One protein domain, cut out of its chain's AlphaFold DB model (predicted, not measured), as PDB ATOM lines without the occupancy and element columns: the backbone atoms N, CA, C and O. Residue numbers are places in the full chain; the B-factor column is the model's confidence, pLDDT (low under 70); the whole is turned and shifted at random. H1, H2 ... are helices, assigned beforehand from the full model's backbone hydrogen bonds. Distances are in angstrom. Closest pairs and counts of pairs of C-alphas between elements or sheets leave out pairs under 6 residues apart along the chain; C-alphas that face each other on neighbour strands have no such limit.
ATOM      1  N   THR A  15      62.853  88.543  89.290       84.75
ATOM      2  CA  THR A  15      63.001  87.173  88.799       84.75
ATOM      3  C   THR A  15      61.710  86.644  88.175       84.75
ATOM      4  O   THR A  15      61.750  86.045  87.103       84.75
ATOM      5  N   ASP A  16      60.559  86.906  88.801       81.75
ATOM      6  CA  ASP A  16      59.244  86.523  88.277       81.75
ATOM      7  C   ASP A  16      58.863  87.358  87.053       81.75
ATOM      8  O   ASP A  16      58.172  86.867  86.161       81.75
ATOM      9  N   GLN A  17      59.293  88.621  87.002       80.75
ATOM     10  CA  GLN A  17      59.076  89.485  85.845       80.75
ATOM     11  C   GLN A  17      59.887  89.008  84.636       80.75
ATOM     12  O   GLN A  17      59.317  88.776  83.571       80.75
ATOM     13  N   VAL A  18      61.188  88.770  84.817       82.94
ATOM     14  CA  VAL A  18      62.073  88.251  83.762       82.94
ATOM     15  C   VAL A  18      61.593  86.886  83.271       82.94
ATOM     16  O   VAL A  18      61.561  86.653  82.067       82.94
ATOM     17  N   ALA A  19      61.152  85.999  84.168       83.00
ATOM     18  CA  ALA A  19      60.622  84.695  83.775       83.00
ATOM     19  C   ALA A  19      59.359  84.799  82.903       83.00
ATOM     20  O   ALA A  19      59.208  84.027  81.958       83.00
ATOM     21  N   LYS A  20      58.464  85.752  83.195       78.56
ATOM     22  CA  LYS A  20      57.236  85.988  82.414       78.56
ATOM     23  C   LYS A  20      57.514  86.639  81.062       78.56
ATOM     24  O   LYS A  20      56.871  86.285  80.087       78.56
ATOM     25  N   GLU A  21      58.446  87.585  81.005       79.94
ATOM     26  CA  GLU A  21      58.754  88.353  79.788       79.94
ATOM     27  C   GLU A  21      59.742  87.620  78.857       79.94
ATOM     28  O   GLU A  21      59.869  87.952  77.677       79.94
ATOM     29  N   SER A  22      60.427  86.583  79.354       78.06
ATOM     30  CA  SER A  22      61.426  85.838  78.581       78.06
ATOM     31  C   SER A  22      60.838  84.889  77.531       78.06
ATOM     32  O   SER A  22      61.575  84.519  76.618       78.06
ATOM     33  N   SER A  23      59.576  84.452  77.635       77.00
ATOM     34  CA  SER A  23      59.023  83.429  76.726       77.00
ATOM     35  C   SER A  23      58.806  83.928  75.298       77.00
ATOM     36  O   SER A  23      58.970  83.155  74.360       77.00
ATOM     37  N   ASP A  24      58.501  85.215  75.139       76.56
ATOM     38  CA  ASP A  24      58.164  85.829  73.846       76.56
ATOM     39  C   ASP A  24      59.337  86.657  73.278       76.56
ATOM     40  O   ASP A  24      59.169  87.537  72.433       76.56
ATOM     41  N   SER A  25      60.550  86.418  73.787       77.31
ATOM     42  CA  SER A  25      61.745  87.181  73.432       77.31
ATOM     43  C   SER A  25      62.386  86.685  72.134       77.31
ATOM     44  O   SER A  25      63.142  85.717  72.126       77.31
ATOM     45  N   ASN A  26      62.215  87.451  71.057       76.19
ATOM     46  CA  ASN A  26      62.820  87.186  69.740       76.19
ATOM     47  C   ASN A  26      64.311  87.582  69.650       76.19
ATOM     48  O   ASN A  26      64.873  87.733  68.564       76.19
ATOM     49  N   ALA A  27      64.983  87.786  70.789       78.00
ATOM     50  CA  ALA A  27      66.382  88.222  70.841       78.00
ATOM     51  C   ALA A  27      67.345  87.222  70.171       78.00
ATOM     52  O   ALA A  27      68.418  87.610  69.715       78.00
ATOM     53  N   SER A  28      66.954  85.943  70.092       73.62
ATOM     54  CA  SER A  28      67.752  84.869  69.485       73.62
ATOM     55  C   SER A  28      67.331  84.501  68.055       73.62
ATOM     56  O   SER A  28      67.968  83.644  67.453       73.62
ATOM     57  N   ASP A  29      66.322  85.161  67.474       76.75
ATOM     58  CA  ASP A  29      65.811  84.830  66.131       76.75
ATOM     59  C   ASP A  29      66.660  85.409  64.990       76.75
ATOM     60  O   ASP A  29      66.352  85.230  63.808       76.75
ATOM     61  N   HIS A  30      67.754  86.106  65.300       81.06
ATOM     62  CA  HIS A  30      68.634  86.639  64.269       81.06
ATOM     63  C   HIS A  30      69.281  85.489  63.463       81.06
ATOM     64  O   HIS A  30      69.767  84.535  64.068       81.06
ATOM     65  N   PRO A  31      69.385  85.570  62.121       77.06
ATOM     66  CA  PRO A  31      69.925  84.486  61.288       77.06
ATOM     67  C   PRO A  31      71.321  83.987  61.695       77.06
ATOM     68  O   PRO A  31      71.609  82.799  61.597       77.06
ATOM     69  N   MET A  32      72.177  84.870  62.227       70.38
ATOM     70  CA  MET A  32      73.500  84.502  62.773       70.38
ATOM     71  C   MET A  32      73.445  83.672  64.072       70.38
ATOM     72  O   MET A  32      74.463  83.128  64.487       70.38
ATOM     73  N   HIS A  33      72.288  83.581  64.727       72.06
ATOM     74  CA  HIS A  33      72.040  82.755  65.912       72.06
ATOM     75  C   HIS A  33      71.259  81.468  65.585       72.06
ATOM     76  O   HIS A  33      71.154  80.596  66.443       72.06
ATOM     77  N   GLN A  34      70.790  81.309  64.340       66.88
ATOM     78  CA  GLN A  34      70.089  80.118  63.832       66.88
ATOM     79  C   GLN A  34      71.040  79.065  63.238       66.88
ATOM     80  O   GLN A  34      70.611  78.169  62.514       66.88
ATOM     81  N   VAL A  35      72.346  79.180  63.491       67.56
ATOM     82  CA  VAL A  35      73.324  78.253  62.922       67.56
ATOM     83  C   VAL A  35      73.104  76.882  63.556       67.56
ATOM     84  O   VAL A  35      73.423  76.676  64.730       67.56
ATOM     85  N   GLU A  36      72.563  75.940  62.775       61.66
ATOM     86  CA  GLU A  36      72.677  74.518  63.076       61.66
ATOM     87  C   GLU A  36      74.158  74.229  63.258       61.66
ATOM     88  O   GLU A  36      74.997  74.373  62.364       61.66
ATOM     89  N   ASN A  37      74.460  73.943  64.508       57.59
ATOM     90  CA  ASN A  37      75.758  73.998  65.116       57.59
ATOM     91  C   ASN A  37      76.664  72.871  64.579       57.59
ATOM     92  O   ASN A  37      76.861  71.843  65.216       57.59
ATOM     93  N   THR A  38      77.167  73.072  63.361       53.41
ATOM     94  CA  THR A  38      78.049  72.172  62.595       53.41
ATOM     95  C   THR A  38      79.506  72.641  62.609       53.41
ATOM     96  O   THR A  38      80.389  71.985  62.058       53.41
ATOM     97  N   ALA A  39      79.792  73.767  63.269       52.41
ATOM     98  CA  ALA A  39      81.150  74.232  63.478       52.41
ATOM     99  C   ALA A  39      81.843  73.348  64.526       52.41
ATOM    100  O   ALA A  39      81.518  73.399  65.711       52.41
ATOM    101  N   THR A  40      82.866  72.605  64.099       55.28
ATOM    102  CA  THR A  40      83.761  71.806  64.963       55.28
ATOM    103  C   THR A  40      84.482  72.621  66.056       55.28
ATOM    104  O   THR A  40      85.185  72.044  66.879       55.28
ATOM    105  N   SER A  41      84.317  73.947  66.082       54.19
ATOM    106  CA  SER A  41      84.847  74.866  67.098       54.19
ATOM    107  C   SER A  41      83.806  75.852  67.654       54.19
ATOM    108  O   SER A  41      84.173  76.788  68.359       54.19
ATOM    109  N   GLY A  42      82.525  75.695  67.308       55.19
ATOM    110  CA  GLY A  42      81.430  76.599  67.706       55.19
ATOM    111  C   GLY A  42      80.246  75.890  68.360       55.19
ATOM    112  O   GLY A  42      79.238  76.532  68.644       55.19
ATOM    113  N   GLY A  43      80.418  74.585  68.603       54.38
ATOM    114  CA  GLY A  43      79.528  73.701  69.332       54.38
ATOM    115  C   GLY A  43      78.879  74.356  70.556       54.38
ATOM    116  O   GLY A  43      79.623  74.932  71.343       54.38
ATOM    117  N   LYS A  44      77.566  74.205  70.824       59.69
ATOM    118  CA  LYS A  44      77.054  74.233  72.207       59.69
ATOM    119  C   LYS A  44      77.944  73.277  72.999       59.69
ATOM    120  O   LYS A  44      77.800  72.067  72.850       59.69
ATOM    121  N   ALA A  45      78.892  73.826  73.753       61.22
ATOM    122  CA  ALA A  45      79.797  73.034  74.558       61.22
ATOM    123  C   ALA A  45      78.932  72.185  75.489       61.22
ATOM    124  O   ALA A  45      78.117  72.701  76.260       61.22
ATOM    125  N   THR A  46      79.020  70.876  75.329       70.38
ATOM    126  CA  THR A  46      78.333  69.933  76.196       70.38
ATOM    127  C   THR A  46      79.077  69.878  77.526       70.38
ATOM    128  O   THR A  46      80.267  70.183  77.607       70.38
ATOM    129  N   ALA A  47      78.403  69.462  78.601       65.75
ATOM    130  CA  ALA A  47      79.061  69.295  79.902       65.75
ATOM    131  C   ALA A  47      80.281  68.343  79.831       65.75
ATOM    132  O   ALA A  47      81.242  68.487  80.591       65.75
ATOM    133  N   GLN A  48      80.279  67.419  78.867       71.19
ATOM    134  CA  GLN A  48      81.381  66.498  78.616       71.19
ATOM    135  C   GLN A  48      82.612  67.195  78.016       71.19
ATOM    136  O   GLN A  48      83.732  66.802  78.339       71.19
ATOM    137  N   ASP A  49      82.443  68.266  77.238       66.56
ATOM    138  CA  ASP A  49      83.559  68.995  76.612       66.56
ATOM    139  C   ASP A  49      84.431  69.725  77.649       66.56
ATOM    140  O   ASP A  49      85.637  69.874  77.470       66.56
ATOM    141  N   HIS A  50      83.847  70.104  78.789       66.31
ATOM    142  CA  HIS A  50      84.567  70.684  79.931       66.31
ATOM    143  C   HIS A  50      85.114  69.635  80.912       66.31
ATOM    144  O   HIS A  50      85.877  69.975  81.815       66.31
ATOM    145  N   SER A  51      84.734  68.364  80.751       67.62
ATOM    146  CA  SER A  51      85.147  67.279  81.651       67.62
ATOM    147  C   SER A  51      86.555  66.767  81.344       67.62
ATOM    148  O   SER A  51      87.246  66.301  82.245       67.62
ATOM    149  N   ALA A  52      86.996  66.857  80.084       66.38
ATOM    150  CA  ALA A  52      88.307  66.364  79.664       66.38
ATOM    151  C   ALA A  52      89.468  67.279  80.097       66.38
ATOM    152  O   ALA A  52      90.561  66.783  80.349       66.38
ATOM    153  N   ASN A  53      89.229  68.589  80.222       64.69
ATOM    154  CA  ASN A  53      90.215  69.581  80.659       64.69
ATOM    155  C   ASN A  53      89.567  70.564  81.653       64.69
ATOM    156  O   ASN A  53      89.163  71.660  81.260       64.69
ATOM    157  N   PRO A  54      89.424  70.182  82.936       62.50
ATOM    158  CA  PRO A  54      88.872  71.056  83.961       62.50
ATOM    159  C   PRO A  54      89.855  72.194  84.268       62.50
ATOM    160  O   PRO A  54      90.798  72.041  85.040       62.50
ATOM    161  N   GLY A  55      89.642  73.345  83.639       67.25
ATOM    162  CA  GLY A  55      90.427  74.557  83.854       67.25
ATOM    163  C   GLY A  55      90.458  75.444  82.611       67.25
ATOM    164  O   GLY A  55      90.106  74.994  81.520       67.25
ATOM    165  N   PRO A  56      90.864  76.718  82.741       74.31
ATOM    166  CA  PRO A  56      91.147  77.551  81.581       74.31
ATOM    167  C   PRO A  56      92.176  76.847  80.691       74.31
ATOM    168  O   PRO A  56      93.210  76.397  81.185       74.31
ATOM    169  N   VAL A  57      91.903  76.754  79.387       72.69
ATOM    170  CA  VAL A  57      92.893  76.266  78.423       72.69
ATOM    171  C   VAL A  57      94.077  77.228  78.465       72.69
ATOM    172  O   VAL A  57      93.980  78.372  78.020       72.69
ATOM    173  N   MET A  58      95.192  76.769  79.027       66.00
ATOM    174  CA  MET A  58      96.455  77.494  78.983       66.00
ATOM    175  C   MET A  58      97.010  77.330  77.570       66.00
ATOM    176  O   MET A  58      97.726  76.375  77.286       66.00
ATOM    177  N   ALA A  59      96.605  78.207  76.650       67.50
ATOM    178  CA  ALA A  59      97.147  78.192  75.299       67.50
ATOM    179  C   ALA A  59      98.645  78.528  75.346       67.50
ATOM    180  O   ALA A  59      99.054  79.601  75.801       67.50
ATOM    181  N   GLU A  60      99.466  77.590  74.886       68.19
ATOM    182  CA  GLU A  60     100.901  77.786  74.719       68.19
ATOM    183  C   GLU A  60     101.141  78.756  73.550       68.19
ATOM    184  O   GLU A  60     100.560  78.610  72.476       68.19
ATOM    185  N   GLY A  61     101.980  79.778  73.757       65.31
ATOM    186  CA  GLY A  61     102.361  80.715  72.692       65.31
ATOM    187  C   GLY A  61     101.491  81.968  72.531       65.31
ATOM    188  O   GLY A  61     101.596  82.630  71.502       65.31
ATOM    189  N   LEU A  62     100.693  82.363  73.534       63.78
ATOM    190  CA  LEU A  62      99.915  83.623  73.521       63.78
ATOM    191  C   LEU A  62     100.760  84.924  73.553       63.78
ATOM    192  O   LEU A  62     100.201  86.018  73.639       63.78
ATOM    193  N   GLY A  63     102.089  84.827  73.449       65.50
ATOM    194  CA  GLY A  63     103.017  85.956  73.553       65.50
ATOM    195  C   GLY A  63     103.266  86.398  74.999       65.50
ATOM    196  O   GLY A  63     102.559  85.998  75.924       65.50
ATOM    197  N   GLU A  64     104.309  87.203  75.213       71.06
ATOM    198  CA  GLU A  64     104.589  87.743  76.545       71.06
ATOM    199  C   GLU A  64     103.538  88.793  76.939       71.06
ATOM    200  O   GLU A  64     103.169  89.645  76.119       71.06
ATOM    201  N   PRO A  65     103.055  88.776  78.194       70.38
ATOM    202  CA  PRO A  65     102.179  89.825  78.681       70.38
ATOM    203  C   PRO A  65     102.903  91.172  78.591       70.38
ATOM    204  O   PRO A  65     104.030  91.320  79.063       70.38
ATOM    205  N   ALA A  66     102.237  92.166  77.997       76.50
ATOM    206  CA  ALA A  66     102.775  93.518  77.918       76.50
ATOM    207  C   ALA A  66     103.131  94.045  79.318       76.50
ATOM    208  O   ALA A  66     102.422  93.782  80.297       76.50
ATOM    209  N   SER A  67     104.217  94.817  79.405       78.56
ATOM    210  CA  SER A  67     104.676  95.374  80.672       78.56
ATOM    211  C   SER A  67     103.597  96.263  81.313       78.56
ATOM    212  O   SER A  67     102.755  96.864  80.633       78.56
ATOM    213  N   LYS A  68     103.614  96.371  82.648       73.88
ATOM    214  CA  LYS A  68     102.650  97.196  83.402       73.88
ATOM    215  C   LYS A  68     102.632  98.655  82.934       73.88
ATOM    216  O   LYS A  68     101.584  99.297  83.005       73.88
ATOM    217  N   ASP A  69     103.757  99.172  82.452       76.25
ATOM    218  CA  ASP A  69     103.872 100.558  81.998       76.25
ATOM    219  C   ASP A  69     103.279 100.758  80.598       76.25
ATOM    220  O   ASP A  69     102.611 101.766  80.353       76.25
ATOM    221  N   ASP A  70     103.411  99.771  79.711       78.56
ATOM    222  CA  ASP A  70     102.797  99.809  78.376       78.56
ATOM    223  C   ASP A  70     101.275  99.639  78.439       78.56
ATOM    224  O   ASP A  70     100.536 100.193  77.623       78.56
ATOM    225  N   LEU A  71     100.772  98.908  79.436       78.50
ATOM    226  CA  LEU A  71      99.336  98.813  79.712       78.50
ATOM    227  C   LEU A  71      98.761 100.147  80.212       78.50
ATOM    228  O   LEU A  71      97.694 100.555  79.756       78.50
ATOM    229  N   LYS A  72      99.476 100.857  81.095       81.62
ATOM    230  CA  LYS A  72      99.041 102.167  81.613       81.62
ATOM    231  C   LYS A  72      98.987 103.241  80.530       81.62
ATOM    232  O   LYS A  72      98.019 103.995  80.488       81.62
ATOM    233  N   LYS A  73      99.991 103.302  79.647       85.38
ATOM    234  CA  LYS A  73     100.016 104.266  78.532       85.38
ATOM    235  C   LYS A  73      98.841 104.048  77.576       85.38
ATOM    236  O   LYS A  73      98.101 104.986  77.300       85.38
ATOM    237  N   ARG A  74      98.586 102.794  77.181       82.31
ATOM    238  CA  ARG A  74      97.433 102.442  76.333       82.31
ATOM    239  C   ARG A  74      96.091 102.754  76.991       82.31
ATOM    240  O   ARG A  74      95.177 103.224  76.323       82.31
ATOM    241  N   ALA A  75      95.967 102.520  78.298       83.44
ATOM    242  CA  ALA A  75      94.751 102.857  79.032       83.44
ATOM    243  C   ALA A  75      94.501 104.374  79.067       83.44
ATOM    244  O   ALA A  75      93.364 104.802  78.883       83.44
ATOM    245  N   ALA A  76      95.541 105.187  79.266       82.19
ATOM    246  CA  ALA A  76      95.419 106.645  79.262       82.19
ATOM    247  C   ALA A  76      95.053 107.205  77.875       82.19
ATOM    248  O   ALA A  76      94.297 108.164  77.781       82.19
ATOM    249  N   GLU A  77      95.547 106.596  76.796       79.88
ATOM    250  CA  GLU A  77      95.222 107.005  75.423       79.88
ATOM    251  C   GLU A  77      93.799 106.625  74.983       79.88
ATOM    252  O   GLU A  77      93.224 107.308  74.131       79.88
ATOM    253  N   LEU A  78      93.240 105.543  75.535       82.06
ATOM    254  CA  LEU A  78      91.898 105.050  75.204       82.06
ATOM    255  C   LEU A  78      90.784 105.701  76.032       82.06
ATOM    256  O   LEU A  78      89.679 105.860  75.520       82.06
ATOM    257  N   ASN A  79      91.055 106.093  77.279       77.88
ATOM    258  CA  ASN A  79      90.093 106.803  78.130       77.88
ATOM    259  C   ASN A  79      90.156 108.315  77.871       77.88
ATOM    260  O   ASN A  79      90.531 109.085  78.756       77.88
TER     261      ASN A  79
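Overview. This is residues 15 to 79 of the 80 residues of an uncharacterized protein of Aureobasidium pullulans EXF-150 (UniProt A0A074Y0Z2). Little regular structure is present: an open, loop-like stretch swings in a wide U between two short helices, H1 near one end and H2 near the other, with no core. The printed part has 65 residues with two named helices, H1 then H2, and no named strand; the class is all helix, though the named elements hold only 18 residues. It is extended, with a radius of gyration of the C-alphas of 20.1 A and spans of 49 by 36 by 27 A.

Arrangement. H1, residues 15 to 21, and H2, residues 68 to 78, are apart. In both helices every O i to N i+4 pair is within hydrogen-bond range. Residues 15 to 79 stand free.

Along the chain. H1 begins at C-alpha 15, (63.001, 87.173, 88.799), and is 10.0 A long from first to last C-alpha. H2 is 15.6 A long and ends at C-alpha 78, (91.898, 105.050, 75.204).

Size, cuts and confidence. The two C-alphas farthest apart, those of Lys 20 and Asp 69, are 48.9 A apart. The link from H1 to H2, residues 22 to 67, is long, with 46 residues. The printed part has no cut. Mean pLDDT of the printed part is 71.6; residues 34 to 45, 47, 49 to 55 and 58 to 63 are under 70.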